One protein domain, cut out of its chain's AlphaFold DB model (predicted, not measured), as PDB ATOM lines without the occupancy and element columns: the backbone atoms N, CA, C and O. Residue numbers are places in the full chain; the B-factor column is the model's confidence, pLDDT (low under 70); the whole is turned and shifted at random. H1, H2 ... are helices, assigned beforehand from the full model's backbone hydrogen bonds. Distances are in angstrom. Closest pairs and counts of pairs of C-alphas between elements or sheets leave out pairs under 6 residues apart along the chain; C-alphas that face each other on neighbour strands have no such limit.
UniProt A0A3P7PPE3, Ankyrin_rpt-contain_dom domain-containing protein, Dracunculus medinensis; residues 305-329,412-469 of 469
ATOM      1  N   VAL A 305     174.303  16.989 159.214       84.77
ATOM      2  CA  VAL A 305     174.658  16.403 160.508       84.77
ATOM      3  C   VAL A 305     175.784  15.393 160.344       84.77
ATOM      4  O   VAL A 305     175.775  14.551 159.449       84.77
ATOM      5  N   ASP A 306     176.748  15.457 161.257       86.50
ATOM      6  CA  ASP A 306     177.794  14.453 161.410       86.50
ATOM      7  C   ASP A 306     177.406  13.455 162.508       86.50
ATOM      8  O   ASP A 306     177.572  13.715 163.698       86.50
ATOM      9  N   LEU A 307     176.890  12.294 162.109       86.69
ATOM     10  CA  LEU A 307     176.511  11.219 163.031       86.69
ATOM     11  C   LEU A 307     177.708  10.486 163.672       86.69
ATOM     12  O   LEU A 307     177.501   9.583 164.487       86.69
ATOM     13  N   GLN A 308     178.952  10.846 163.332       85.74
ATOM     14  CA  GLN A 308     180.136  10.386 164.064       85.74
ATOM     15  C   GLN A 308     180.466  11.280 165.272       85.74
ATOM     16  O   GLN A 308     181.252  10.865 166.131       85.74
ATOM     17  N   SER A 309     179.870  12.476 165.356       85.94
ATOM     18  CA  SER A 309     180.102  13.449 166.429       85.94
ATOM     19  C   SER A 309     179.088  13.315 167.572       85.94
ATOM     20  O   SER A 309     177.965  12.836 167.395       85.94
ATOM     21  N   ALA A 310     179.472  13.759 168.774       87.36
ATOM     22  CA  ALA A 310     178.586  13.732 169.938       87.36
ATOM     23  C   ALA A 310     177.349  14.624 169.735       87.36
ATOM     24  O   ALA A 310     176.252  14.282 170.171       87.36
ATOM     25  N   GLU A 311     177.498  15.747 169.038       83.72
ATOM     26  CA  GLU A 311     176.411  16.672 168.728       83.72
ATOM     27  C   GLU A 311     175.423  16.078 167.726       83.72
ATOM     28  O   GLU A 311     174.213  16.189 167.931       83.72
ATOM     29  N   GLY A 312     175.910  15.411 166.674       86.62
ATOM     30  CA  GLY A 312     175.033  14.732 165.723       86.62
ATOM     31  C   GLY A 312     174.249  13.601 166.378       86.62
ATOM     32  O   GLY A 312     173.037  13.488 166.183       86.62
ATOM     33  N   LEU A 313     174.902  12.829 167.252       89.37
ATOM     34  CA  LEU A 313     174.227  11.804 168.046       89.37
ATOM     35  C   LEU A 313     173.236  12.387 169.047       89.37
ATOM     36  O   LEU A 313     172.174  11.802 169.240       89.37
ATOM     37  N   LYS A 314     173.522  13.550 169.638       90.68
ATOM     38  CA  LYS A 314     172.565  14.265 170.486       90.68
ATOM     39  C   LYS A 314     171.317  14.670 169.700       90.68
ATOM     40  O   LYS A 314     170.214  14.406 170.168       90.68
ATOM     41  N   MET A 315     171.472  15.241 168.503       88.13
ATOM     42  CA  MET A 315     170.336  15.614 167.646       88.13
ATOM     43  C   MET A 315     169.460  14.404 167.303       88.13
ATOM     44  O   MET A 315     168.236  14.468 167.438       88.13
ATOM     45  N   LEU A 316     170.084  13.282 166.925       87.59
ATOM     46  CA  LEU A 316     169.379  12.027 166.670       87.59
ATOM     47  C   LEU A 316     168.695  11.495 167.941       87.59
ATOM     48  O   LEU A 316     167.532  11.103 167.908       87.59
ATOM     49  N   ASN A 317     169.384  11.518 169.080       89.64
ATOM     50  CA  ASN A 317     168.852  11.078 170.366       89.64
ATOM     51  C   ASN A 317     167.624  11.899 170.792       89.64
ATOM     52  O   ASN A 317     166.630  11.332 171.242       89.64
ATOM     53  N   ASP A 318     167.663  13.218 170.621       88.06
ATOM     54  CA  ASP A 318     166.554  14.121 170.940       88.06
ATOM     55  C   ASP A 318     165.381  13.942 169.965       88.06
ATOM     56  O   ASP A 318     164.213  14.071 170.346       88.06
ATOM     57  N   TYR A 319     165.662  13.622 168.699       87.26
ATOM     58  CA  TYR A 319     164.639  13.234 167.731       87.26
ATOM     59  C   TYR A 319     163.943  11.924 168.126       87.26
ATOM     60  O   TYR A 319     162.721  11.901 168.266       87.26
ATOM     61  N   LEU A 320     164.712  10.864 168.385       84.68
ATOM     62  CA  LEU A 320     164.193   9.542 168.751       84.68
ATOM     63  C   LEU A 320     163.400   9.566 170.061       84.68
ATOM     64  O   LEU A 320     162.382   8.886 170.185       84.68
ATOM     65  N   GLN A 321     163.834  10.370 171.036       84.86
ATOM     66  CA  GLN A 321     163.067  10.595 172.259       84.86
ATOM     67  C   GLN A 321     161.704  11.209 171.948       84.86
ATOM     68  O   GLN A 321     160.685  10.668 172.371       84.86
ATOM     69  N   ARG A 322     161.671  12.305 171.177       83.09
ATOM     70  CA  ARG A 322     160.414  12.958 170.792       83.09
ATOM     71  C   ARG A 322     159.497  12.001 170.042       83.09
ATOM     72  O   ARG A 322     158.337  11.904 170.423       83.09
ATOM     73  N   ALA A 323     160.025  11.264 169.062       76.46
ATOM     74  CA  ALA A 323     159.271  10.279 168.290       76.46
ATOM     75  C   ALA A 323     158.582   9.247 169.206       76.46
ATOM     76  O   ALA A 323     157.363   9.090 169.135       76.46
ATOM     77  N   ARG A 324     159.325   8.665 170.165       71.08
ATOM     78  CA  ARG A 324     158.797   7.709 171.160       71.08
ATOM     79  C   ARG A 324     157.725   8.294 172.087       71.08
ATOM     80  O   ARG A 324     156.795   7.581 172.460       71.08
ATOM     81  N   TYR A 325     157.842   9.557 172.505       58.64
ATOM     82  CA  TYR A 325     156.834  10.177 173.377       58.64
ATOM     83  C   TYR A 325     155.532  10.495 172.629       58.64
ATOM     84  O   TYR A 325     154.458  10.336 173.208       58.64
ATOM     85  N   THR A 326     155.595  10.843 171.337       57.73
ATOM     86  CA  THR A 326     154.385  11.064 170.523       57.73
ATOM     87  C   THR A 326     153.501   9.821 170.394       57.73
ATOM     88  O   THR A 326     152.279   9.956 170.348       57.73
ATOM     89  N   GLU A 327     154.076   8.617 170.383       53.12
ATOM     90  CA  GLU A 327     153.298   7.370 170.362       53.12
ATOM     91  C   GLU A 327     152.606   7.091 171.704       53.12
ATOM     92  O   GLU A 327     151.456   6.648 171.731       53.12
ATOM     93  N   LYS A 328     153.266   7.400 172.831       49.06
ATOM     94  CA  LYS A 328     152.716   7.123 174.170       49.06
ATOM     95  C   LYS A 328     151.512   7.990 174.535       49.06
ATOM     96  O   LYS A 328     150.630   7.504 175.234       49.06
ATOM     97  N   GLU A 329     151.455   9.239 174.078       51.47
ATOM     98  CA  GLU A 329     150.302  10.110 174.358       51.47
ATOM     99  C   GLU A 329     149.124   9.880 173.408       51.47
ATOM    100  O   GLU A 329     147.987  10.204 173.753       51.47
ATOM    101  N   LEU A 412     161.355   7.508 159.941       62.50
ATOM    102  CA  LEU A 412     160.517   8.266 159.005       62.50
ATOM    103  C   LEU A 412     159.030   8.014 159.144       62.50
ATOM    104  O   LEU A 412     158.238   8.938 158.998       62.50
ATOM    105  N   ASP A 413     158.668   6.759 159.357       63.29
ATOM    106  CA  ASP A 413     157.302   6.274 159.285       63.29
ATOM    107  C   ASP A 413     157.137   5.108 160.261       63.29
ATOM    108  O   ASP A 413     158.105   4.607 160.829       63.29
ATOM    109  N   ASP A 414     155.923   4.582 160.363       66.28
ATOM    110  CA  ASP A 414     155.635   3.348 161.103       66.28
ATOM    111  C   ASP A 414     156.279   2.098 160.457       66.28
ATOM    112  O   ASP A 414     156.202   0.987 160.986       66.28
ATOM    113  N   PHE A 415     156.926   2.264 159.297       71.92
ATOM    114  CA  PHE A 415     157.548   1.199 158.520       71.92
ATOM    115  C   PHE A 415     159.048   1.437 158.337       71.92
ATOM    116  O   PHE A 415     159.461   2.564 158.060       71.92
ATOM    117  N   PRO A 416     159.861   0.369 158.368       78.19
ATOM    118  CA  PRO A 416     161.290   0.491 158.155       78.19
ATOM    119  C   PRO A 416     161.615   0.903 156.721       78.19
ATOM    120  O   PRO A 416     161.008   0.434 155.746       78.19
ATOM    121  N   SER A 417     162.648   1.721 156.599       77.95
ATOM    122  CA  SER A 417     163.225   2.203 155.356       77.95
ATOM    123  C   SER A 417     164.726   1.912 155.288       77.95
ATOM    124  O   SER A 417     165.377   1.584 156.278       77.95
ATOM    125  N   LYS A 418     165.320   2.067 154.101       77.67
ATOM    126  CA  LYS A 418     166.781   1.980 153.941       77.67
ATOM    127  C   LYS A 418     167.545   3.022 154.769       77.67
ATOM    128  O   LYS A 418     168.689   2.754 155.109       77.67
ATOM    129  N   GLU A 419     166.949   4.169 155.110       75.72
ATOM    130  CA  GLU A 419     167.595   5.168 155.983       75.72
ATOM    131  C   GLU A 419     167.786   4.625 157.407       75.72
ATOM    132  O   GLU A 419     168.815   4.874 158.032       75.72
ATOM    133  N   ASP A 420     166.841   3.809 157.884       81.00
ATOM    134  CA  ASP A 420     166.921   3.145 159.187       81.00
ATOM    135  C   ASP A 420     168.046   2.113 159.217       81.00
ATOM    136  O   ASP A 420     168.780   2.019 160.202       81.00
ATOM    137  N   ASP A 421     168.217   1.381 158.112       77.83
ATOM    138  CA  ASP A 421     169.331   0.456 157.961       77.83
ATOM    139  C   ASP A 421     170.668   1.203 158.035       77.83
ATOM    140  O   ASP A 421     171.555   0.736 158.726       77.83
ATOM    141  N   GLU A 422     170.827   2.393 157.443       75.06
ATOM    142  CA  GLU A 422     172.099   3.141 157.465       75.06
ATOM    143  C   GLU A 422     172.528   3.651 158.853       75.06
ATOM    144  O   GLU A 422     173.719   3.883 159.073       75.06
ATOM    145  N   LEU A 423     171.609   3.783 159.816       73.20
ATOM    146  CA  LEU A 423     171.942   4.281 161.156       73.20
ATOM    147  C   LEU A 423     172.854   3.352 161.965       73.20
ATOM    148  O   LEU A 423     173.424   3.795 162.960       73.20
ATOM    149  N   HIS A 424     173.082   2.104 161.542       68.38
ATOM    150  CA  HIS A 424     174.112   1.266 162.172       68.38
ATOM    151  C   HIS A 424     175.536   1.844 162.025       68.38
ATOM    152  O   HIS A 424     176.458   1.362 162.679       68.38
ATOM    153  N   LEU A 425     175.725   2.862 161.174       67.87
ATOM    154  CA  LEU A 425     177.011   3.496 160.883       67.87
ATOM    155  C   LEU A 425     177.426   4.593 161.877       67.87
ATOM    156  O   LEU A 425     178.505   5.163 161.704       67.87
ATOM    157  N   VAL A 426     176.613   4.907 162.892       80.00
ATOM    158  CA  VAL A 426     176.967   5.874 163.950       80.00
ATOM    159  C   VAL A 426     178.252   5.491 164.702       80.00
ATOM    160  O   VAL A 426     178.675   4.333 164.706       80.00
ATOM    161  N   ASN A 427     178.858   6.452 165.404       81.53
ATOM    162  CA  ASN A 427     180.023   6.177 166.244       81.53
ATOM    163  C   ASN A 427     179.651   5.309 167.458       81.53
ATOM    164  O   ASN A 427     179.172   5.819 168.474       81.53
ATOM    165  N   LEU A 428     179.915   4.000 167.367       82.82
ATOM    166  CA  LEU A 428     179.584   3.033 168.417       82.82
ATOM    167  C   LEU A 428     180.219   3.370 169.777       82.82
ATOM    168  O   LEU A 428     179.615   3.088 170.808       82.82
ATOM    169  N   ALA A 429     181.385   4.028 169.794       84.29
ATOM    170  CA  ALA A 429     182.078   4.409 171.028       84.29
ATOM    171  C   ALA A 429     181.355   5.518 171.815       84.29
ATOM    172  O   ALA A 429     181.602   5.700 173.006       84.29
ATOM    173  N   LEU A 430     180.463   6.271 171.164       85.59
ATOM    174  CA  LEU A 430     179.715   7.365 171.785       85.59
ATOM    175  C   LEU A 430     178.289   6.971 172.186       85.59
ATOM    176  O   LEU A 430     177.663   7.685 172.971       85.59
ATOM    177  N   ILE A 431     177.779   5.841 171.689       85.35
ATOM    178  CA  ILE A 431     176.382   5.416 171.872       85.35
ATOM    179  C   ILE A 431     175.993   5.276 173.346       85.35
ATOM    180  O   ILE A 431     174.848   5.550 173.700       85.35
ATOM    181  N   ASP A 432     176.921   4.894 174.225       87.55
ATOM    182  CA  ASP A 432     176.627   4.716 175.652       87.55
ATOM    183  C   ASP A 432     176.151   6.003 176.341       87.55
ATOM    184  O   ASP A 432     175.428   5.935 177.334       87.55
ATOM    185  N   LYS A 433     176.481   7.176 175.784       89.47
ATOM    186  CA  LYS A 433     175.986   8.475 176.263       89.47
ATOM    187  C   LYS A 433     174.565   8.801 175.773       89.47
ATOM    188  O   LYS A 433     173.930   9.698 176.320       89.47
ATOM    189  N   PHE A 434     174.055   8.088 174.767       90.16
ATOM    190  CA  PHE A 434     172.807   8.390 174.055       90.16
ATOM    191  C   PHE A 434     171.862   7.183 174.060       90.16
ATOM    192  O   PHE A 434     171.781   6.407 173.107       90.16
ATOM    193  N   TRP A 435     171.125   7.019 175.159       87.27
ATOM    194  CA  TRP A 435     170.306   5.830 175.407       87.27
ATOM    195  C   TRP A 435     169.243   5.564 174.326       87.27
ATOM    196  O   TRP A 435     168.992   4.405 174.001       87.27
ATOM    197  N   ALA A 436     168.622   6.603 173.751       86.15
ATOM    198  CA  ALA A 436     167.565   6.412 172.759       86.15
ATOM    199  C   ALA A 436     168.147   5.875 171.448       86.15
ATOM    200  O   ALA A 436     167.573   4.966 170.853       86.15
ATOM    201  N   VAL A 437     169.328   6.369 171.060       87.03
ATOM    202  CA  VAL A 437     170.103   5.869 169.915       87.03
ATOM    203  C   VAL A 437     170.557   4.430 170.162       87.03
ATOM    204  O   VAL A 437     170.399   3.576 169.293       87.03
ATOM    205  N   LYS A 438     171.054   4.129 171.370       86.67
ATOM    206  CA  LYS A 438     171.464   2.774 171.772       86.67
ATOM    207  C   LYS A 438     170.332   1.761 171.635       86.67
ATOM    208  O   LYS A 438     170.503   0.710 171.019       86.67
ATOM    209  N   GLU A 439     169.171   2.086 172.193       84.52
ATOM    210  CA  GLU A 439     167.988   1.228 172.131       84.52
ATOM    211  C   GLU A 439     167.468   1.073 170.701       84.52
ATOM    212  O   GLU A 439     167.056  -0.018 170.311       84.52
ATOM    213  N   TYR A 440     167.513   2.146 169.914       85.54
ATOM    214  CA  TYR A 440     167.124   2.136 168.508       85.54
ATOM    215  C   TYR A 440     167.987   1.175 167.681       85.54
ATOM    216  O   TYR A 440     167.468   0.273 167.025       85.54
ATOM    217  N   ILE A 441     169.311   1.293 167.788       84.22
ATOM    218  CA  ILE A 441     170.256   0.432 167.064       84.22
ATOM    219  C   ILE A 441     170.101  -1.021 167.494       84.22
ATOM    220  O   ILE A 441     170.067  -1.912 166.646       84.22
ATOM    221  N   ARG A 442     169.933  -1.270 168.797       83.86
ATOM    222  CA  ARG A 442     169.676  -2.617 169.312       83.86
ATOM    223  C   ARG A 442     168.392  -3.212 168.734       83.86
ATOM    224  O   ARG A 442     168.356  -4.409 168.461       83.86
ATOM    225  N   ALA A 443     167.342  -2.411 168.570       82.82
ATOM    226  CA  ALA A 443     166.081  -2.870 168.001       82.82
ATOM    227  C   ALA A 443     166.221  -3.222 166.512       82.82
ATOM    228  O   ALA A 443     165.761  -4.286 166.105       82.82
ATOM    229  N   ILE A 444     166.934  -2.404 165.730       83.24
ATOM    230  CA  ILE A 444     167.221  -2.691 164.314       83.24
ATOM    231  C   ILE A 444     168.106  -3.928 164.154       83.24
ATOM    232  O   ILE A 444     167.842  -4.765 163.297       83.24
ATOM    233  N   GLN A 445     169.135  -4.084 164.988       82.63
ATOM    234  CA  GLN A 445     170.061  -5.218 164.911       82.63
ATOM    235  C   GLN A 445     169.412  -6.569 165.246       82.63
ATOM    236  O   GLN A 445     169.950  -7.601 164.854       82.63
ATOM    237  N   LYS A 446     168.264  -6.586 165.937       84.38
ATOM    238  CA  LYS A 446     167.474  -7.814 166.136       84.38
ATOM    239  C   LYS A 446     166.827  -8.313 164.842       84.38
ATOM    240  O   LYS A 446     166.473  -9.486 164.773       84.38
ATOM    241  N   ILE A 447     166.656  -7.444 163.846       83.99
ATOM    242  CA  ILE A 447     166.056  -7.790 162.560       83.99
ATOM    243  C   ILE A 447     167.153  -8.381 161.655       83.99
ATOM    244  O   ILE A 447     168.195  -7.733 161.460       83.99
ATOM    245  N   PRO A 448     166.960  -9.595 161.099       86.21
ATOM    246  CA  PRO A 448     167.949 -10.247 160.244       86.21
ATOM    247  C   PRO A 448     168.405  -9.344 159.095       86.21
ATOM    248  O   PRO A 448     167.604  -8.634 158.488       86.21
ATOM    249  N   ALA A 449     169.699  -9.383 158.766       81.41
ATOM    250  CA  ALA A 449     170.261  -8.557 157.693       81.41
ATOM    251  C   ALA A 449     169.588  -8.820 156.334       81.41
ATOM    252  O   ALA A 449     169.393  -7.886 155.564       81.41
ATOM    253  N   GLU A 450     169.171 -10.064 156.079       82.81
ATOM    254  CA  GLU A 450     168.415 -10.450 154.883       82.81
ATOM    255  C   GLU A 450     167.095  -9.682 154.769       82.81
ATOM    256  O   GLU A 450     166.737  -9.215 153.692       82.81
ATOM    257  N   GLU A 451     166.383  -9.485 155.880       84.21
ATOM    258  CA  GLU A 451     165.136  -8.722 155.894       84.21
ATOM    259  C   GLU A 451     165.400  -7.223 155.719       84.21
ATOM    260  O   GLU A 451     164.731  -6.562 154.917       84.21
ATOM    261  N   ARG A 452     166.417  -6.694 156.414       83.10
ATOM    262  CA  ARG A 452     166.826  -5.284 156.303       83.10
ATOM    263  C   ARG A 452     167.260  -4.918 154.889       83.10
ATOM    264  O   ARG A 452     166.955  -3.827 154.398       83.10
ATOM    265  N   ASP A 453     167.900  -5.848 154.183       78.82
ATOM    266  CA  ASP A 453     168.307  -5.611 152.805       78.82
ATOM    267  C   ASP A 453     167.104  -5.438 151.855       78.82
ATOM    268  O   ASP A 453     167.165  -4.692 150.876       78.82
ATOM    269  N   HIS A 454     165.952  -6.009 152.207       80.81
ATOM    270  CA  HIS A 454     164.710  -5.858 151.457       80.81
ATOM    271  C   HIS A 454     163.883  -4.633 151.860       80.81
ATOM    272  O   HIS A 454     162.779  -4.474 151.331       80.81
ATOM    273  N   TRP A 455     164.349  -3.739 152.735       81.19
ATOM    274  CA  TRP A 455     163.597  -2.530 153.095       81.19
ATOM    275  C   TRP A 455     163.510  -1.516 151.940       81.19
ATOM    276  O   TRP A 455     164.425  -1.407 151.123       81.19
ATOM    277  N   PRO A 456     162.367  -0.823 151.752       74.89
ATOM    278  CA  PRO A 456     162.210   0.180 150.702       74.89
ATOM    279  C   PRO A 456     163.021   1.435 151.009       74.89
ATOM    280  O   PRO A 456     163.205   1.811 152.161       74.89
ATOM    281  N   MET A 457     163.442   2.145 149.969       68.14
ATOM    282  CA  MET A 457     163.850   3.535 150.158       68.14
ATOM    283  C   MET A 457     162.633   4.365 150.541       68.14
ATOM    284  O   MET A 457     161.547   4.128 150.004       68.14
ATOM    285  N   ALA A 458     162.837   5.348 151.410       66.64
ATOM    286  CA  ALA A 458     161.800   6.222 151.942       66.64
ATOM    287  C   ALA A 458     160.882   6.844 150.875       66.64
ATOM    288  O   ALA A 458     159.677   6.956 151.088       66.64
ATOM    289  N   ASP A 459     161.440   7.196 149.715       63.75
ATOM    290  CA  ASP A 459     160.709   7.875 148.636       63.75
ATOM    291  C   ASP A 459     160.353   6.933 147.474       63.75
ATOM    292  O   ASP A 459     159.798   7.342 146.456       63.75
ATOM    293  N   SER A 460     160.625   5.630 147.621       67.96
ATOM    294  CA  SER A 460     160.266   4.651 146.595       67.96
ATOM    295  C   SER A 460     158.742   4.500 146.473       67.96
ATOM    296  O   SER A 460     158.030   4.548 147.484       67.96
ATOM    297  N   PRO A 461     158.210   4.178 145.276       67.50
ATOM    298  CA  PRO A 461     156.799   3.819 145.118       67.50
ATOM    299  C   PRO A 461     156.361   2.701 146.076       67.50
ATOM    300  O   PRO A 461     155.218   2.684 146.530       67.50
ATOM    301  N   ARG A 462     157.286   1.794 146.430       72.89
ATOM    302  CA  ARG A 462     157.064   0.722 147.406       72.89
ATOM    303  C   ARG A 462     156.872   1.255 148.830       72.89
ATOM    304  O   ARG A 462     155.970   0.774 149.508       72.89
ATOM    305  N   ALA A 463     157.662   2.239 149.270       69.00
ATOM    306  CA  ALA A 463     157.452   2.908 150.559       69.00
ATOM    307  C   ALA A 463     156.145   3.702 150.567       69.00
ATOM    308  O   ALA A 463     155.333   3.531 151.472       69.00
ATOM    309  N   ARG A 464     155.872   4.484 149.511       68.10
ATOM    310  CA  ARG A 464     154.618   5.244 149.406       68.10
ATOM    311  C   ARG A 464     153.391   4.334 149.454       68.10
ATOM    312  O   ARG A 464     152.419   4.662 150.117       68.10
ATOM    313  N   LYS A 465     153.445   3.168 148.800       69.15
ATOM    314  CA  LYS A 465     152.363   2.175 148.866       69.15
ATOM    315  C   LYS A 465     152.163   1.630 150.283       69.15
ATOM    316  O   LYS A 465     151.021   1.432 150.664       69.15
ATOM    317  N   ARG A 466     153.237   1.427 151.059       68.46
ATOM    318  CA  ARG A 466     153.147   1.007 152.470       68.46
ATOM    319  C   ARG A 466     152.539   2.081 153.370       68.46
ATOM    320  O   ARG A 466     151.771   1.727 154.240       68.46
ATOM    321  N   ARG A 467     152.799   3.368 153.112       63.24
ATOM    322  CA  ARG A 467     152.182   4.487 153.858       63.24
ATOM    323  C   ARG A 467     150.662   4.609 153.671       63.24
ATOM    324  O   ARG A 467     150.014   5.307 154.441       63.24
ATOM    325  N   HIS A 468     150.114   4.016 152.611       59.70
ATOM    326  CA  HIS A 468     148.683   4.058 152.289       59.70
ATOM    327  C   HIS A 468     147.936   2.760 152.641       59.70
ATOM    328  O   HIS A 468     146.735   2.684 152.380       59.70
ATOM    329  N   LEU A 469     148.640   1.752 153.168       50.93
ATOM    330  CA  LEU A 469     148.076   0.518 153.723       50.93
ATOM    331  C   LEU A 469     147.915   0.683 155.232       50.93
ATOM    332  O   LEU A 469     146.899   0.171 155.748       50.93
TER     333      LEU A 469
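Overview. This is residues 305 to 329 and 412 to 469 of the 469 residues of the protein "Ankyrin_rpt-contain_dom domain-containing protein" of Dracunculus medinensis (UniProt A0A3P7PPE3). H2 and H3 pack steeply together in the middle, the long H1 crosses H3, H4 sits by H2, and H5 lies off to one side. The printed part has 83 residues with five named helices, H1 to H5, and no named strand: all helix, compact, radius of gyration of the C-alphas 13.5 A, spans 36 by 32 by 24 A.

Along the chain. H1, residues 310 to 329, begins at C-alpha 310 (178.586, 13.732, 169.938) and measures 28.9 A. H2 is residues 418 to 425, 12.5 A; H3, 435 to 445, 15.2 A; H4, 449 to 453, 6.0 A; H5, 461 to 467, 9.9 A, ending at C-alpha 467 (152.182, 4.487, 153.858).

Arrangement. H1 touches H3 with residues 313 to 321 alone, about perpendicular at 81 degrees; the closest C-alphas, of Asn 317 and Val 437, are 5.4 A apart. H2 touches H3 at a steep tilt of 65 degrees, opposite ways, closest at C-alphas 424 and 441, 6.3 A. H2 and H4 only just touch, with 3 pairs of C-alphas within 8 A, closest at 421 and 452, 6.5 A. H5 is apart from the other helices. Every O i to N i+4 pair is within hydrogen-bond range in H3, H4 and H5; in H1 14 of 16, in H2 2 of 4.

Size, cuts and confidence. Residues 330 to 411 are not printed; C-alphas 329 and 412 are 18.5 A apart. Of the links printed whole, none is long. 22 residues are under pLDDT 70, among them 463 to 469.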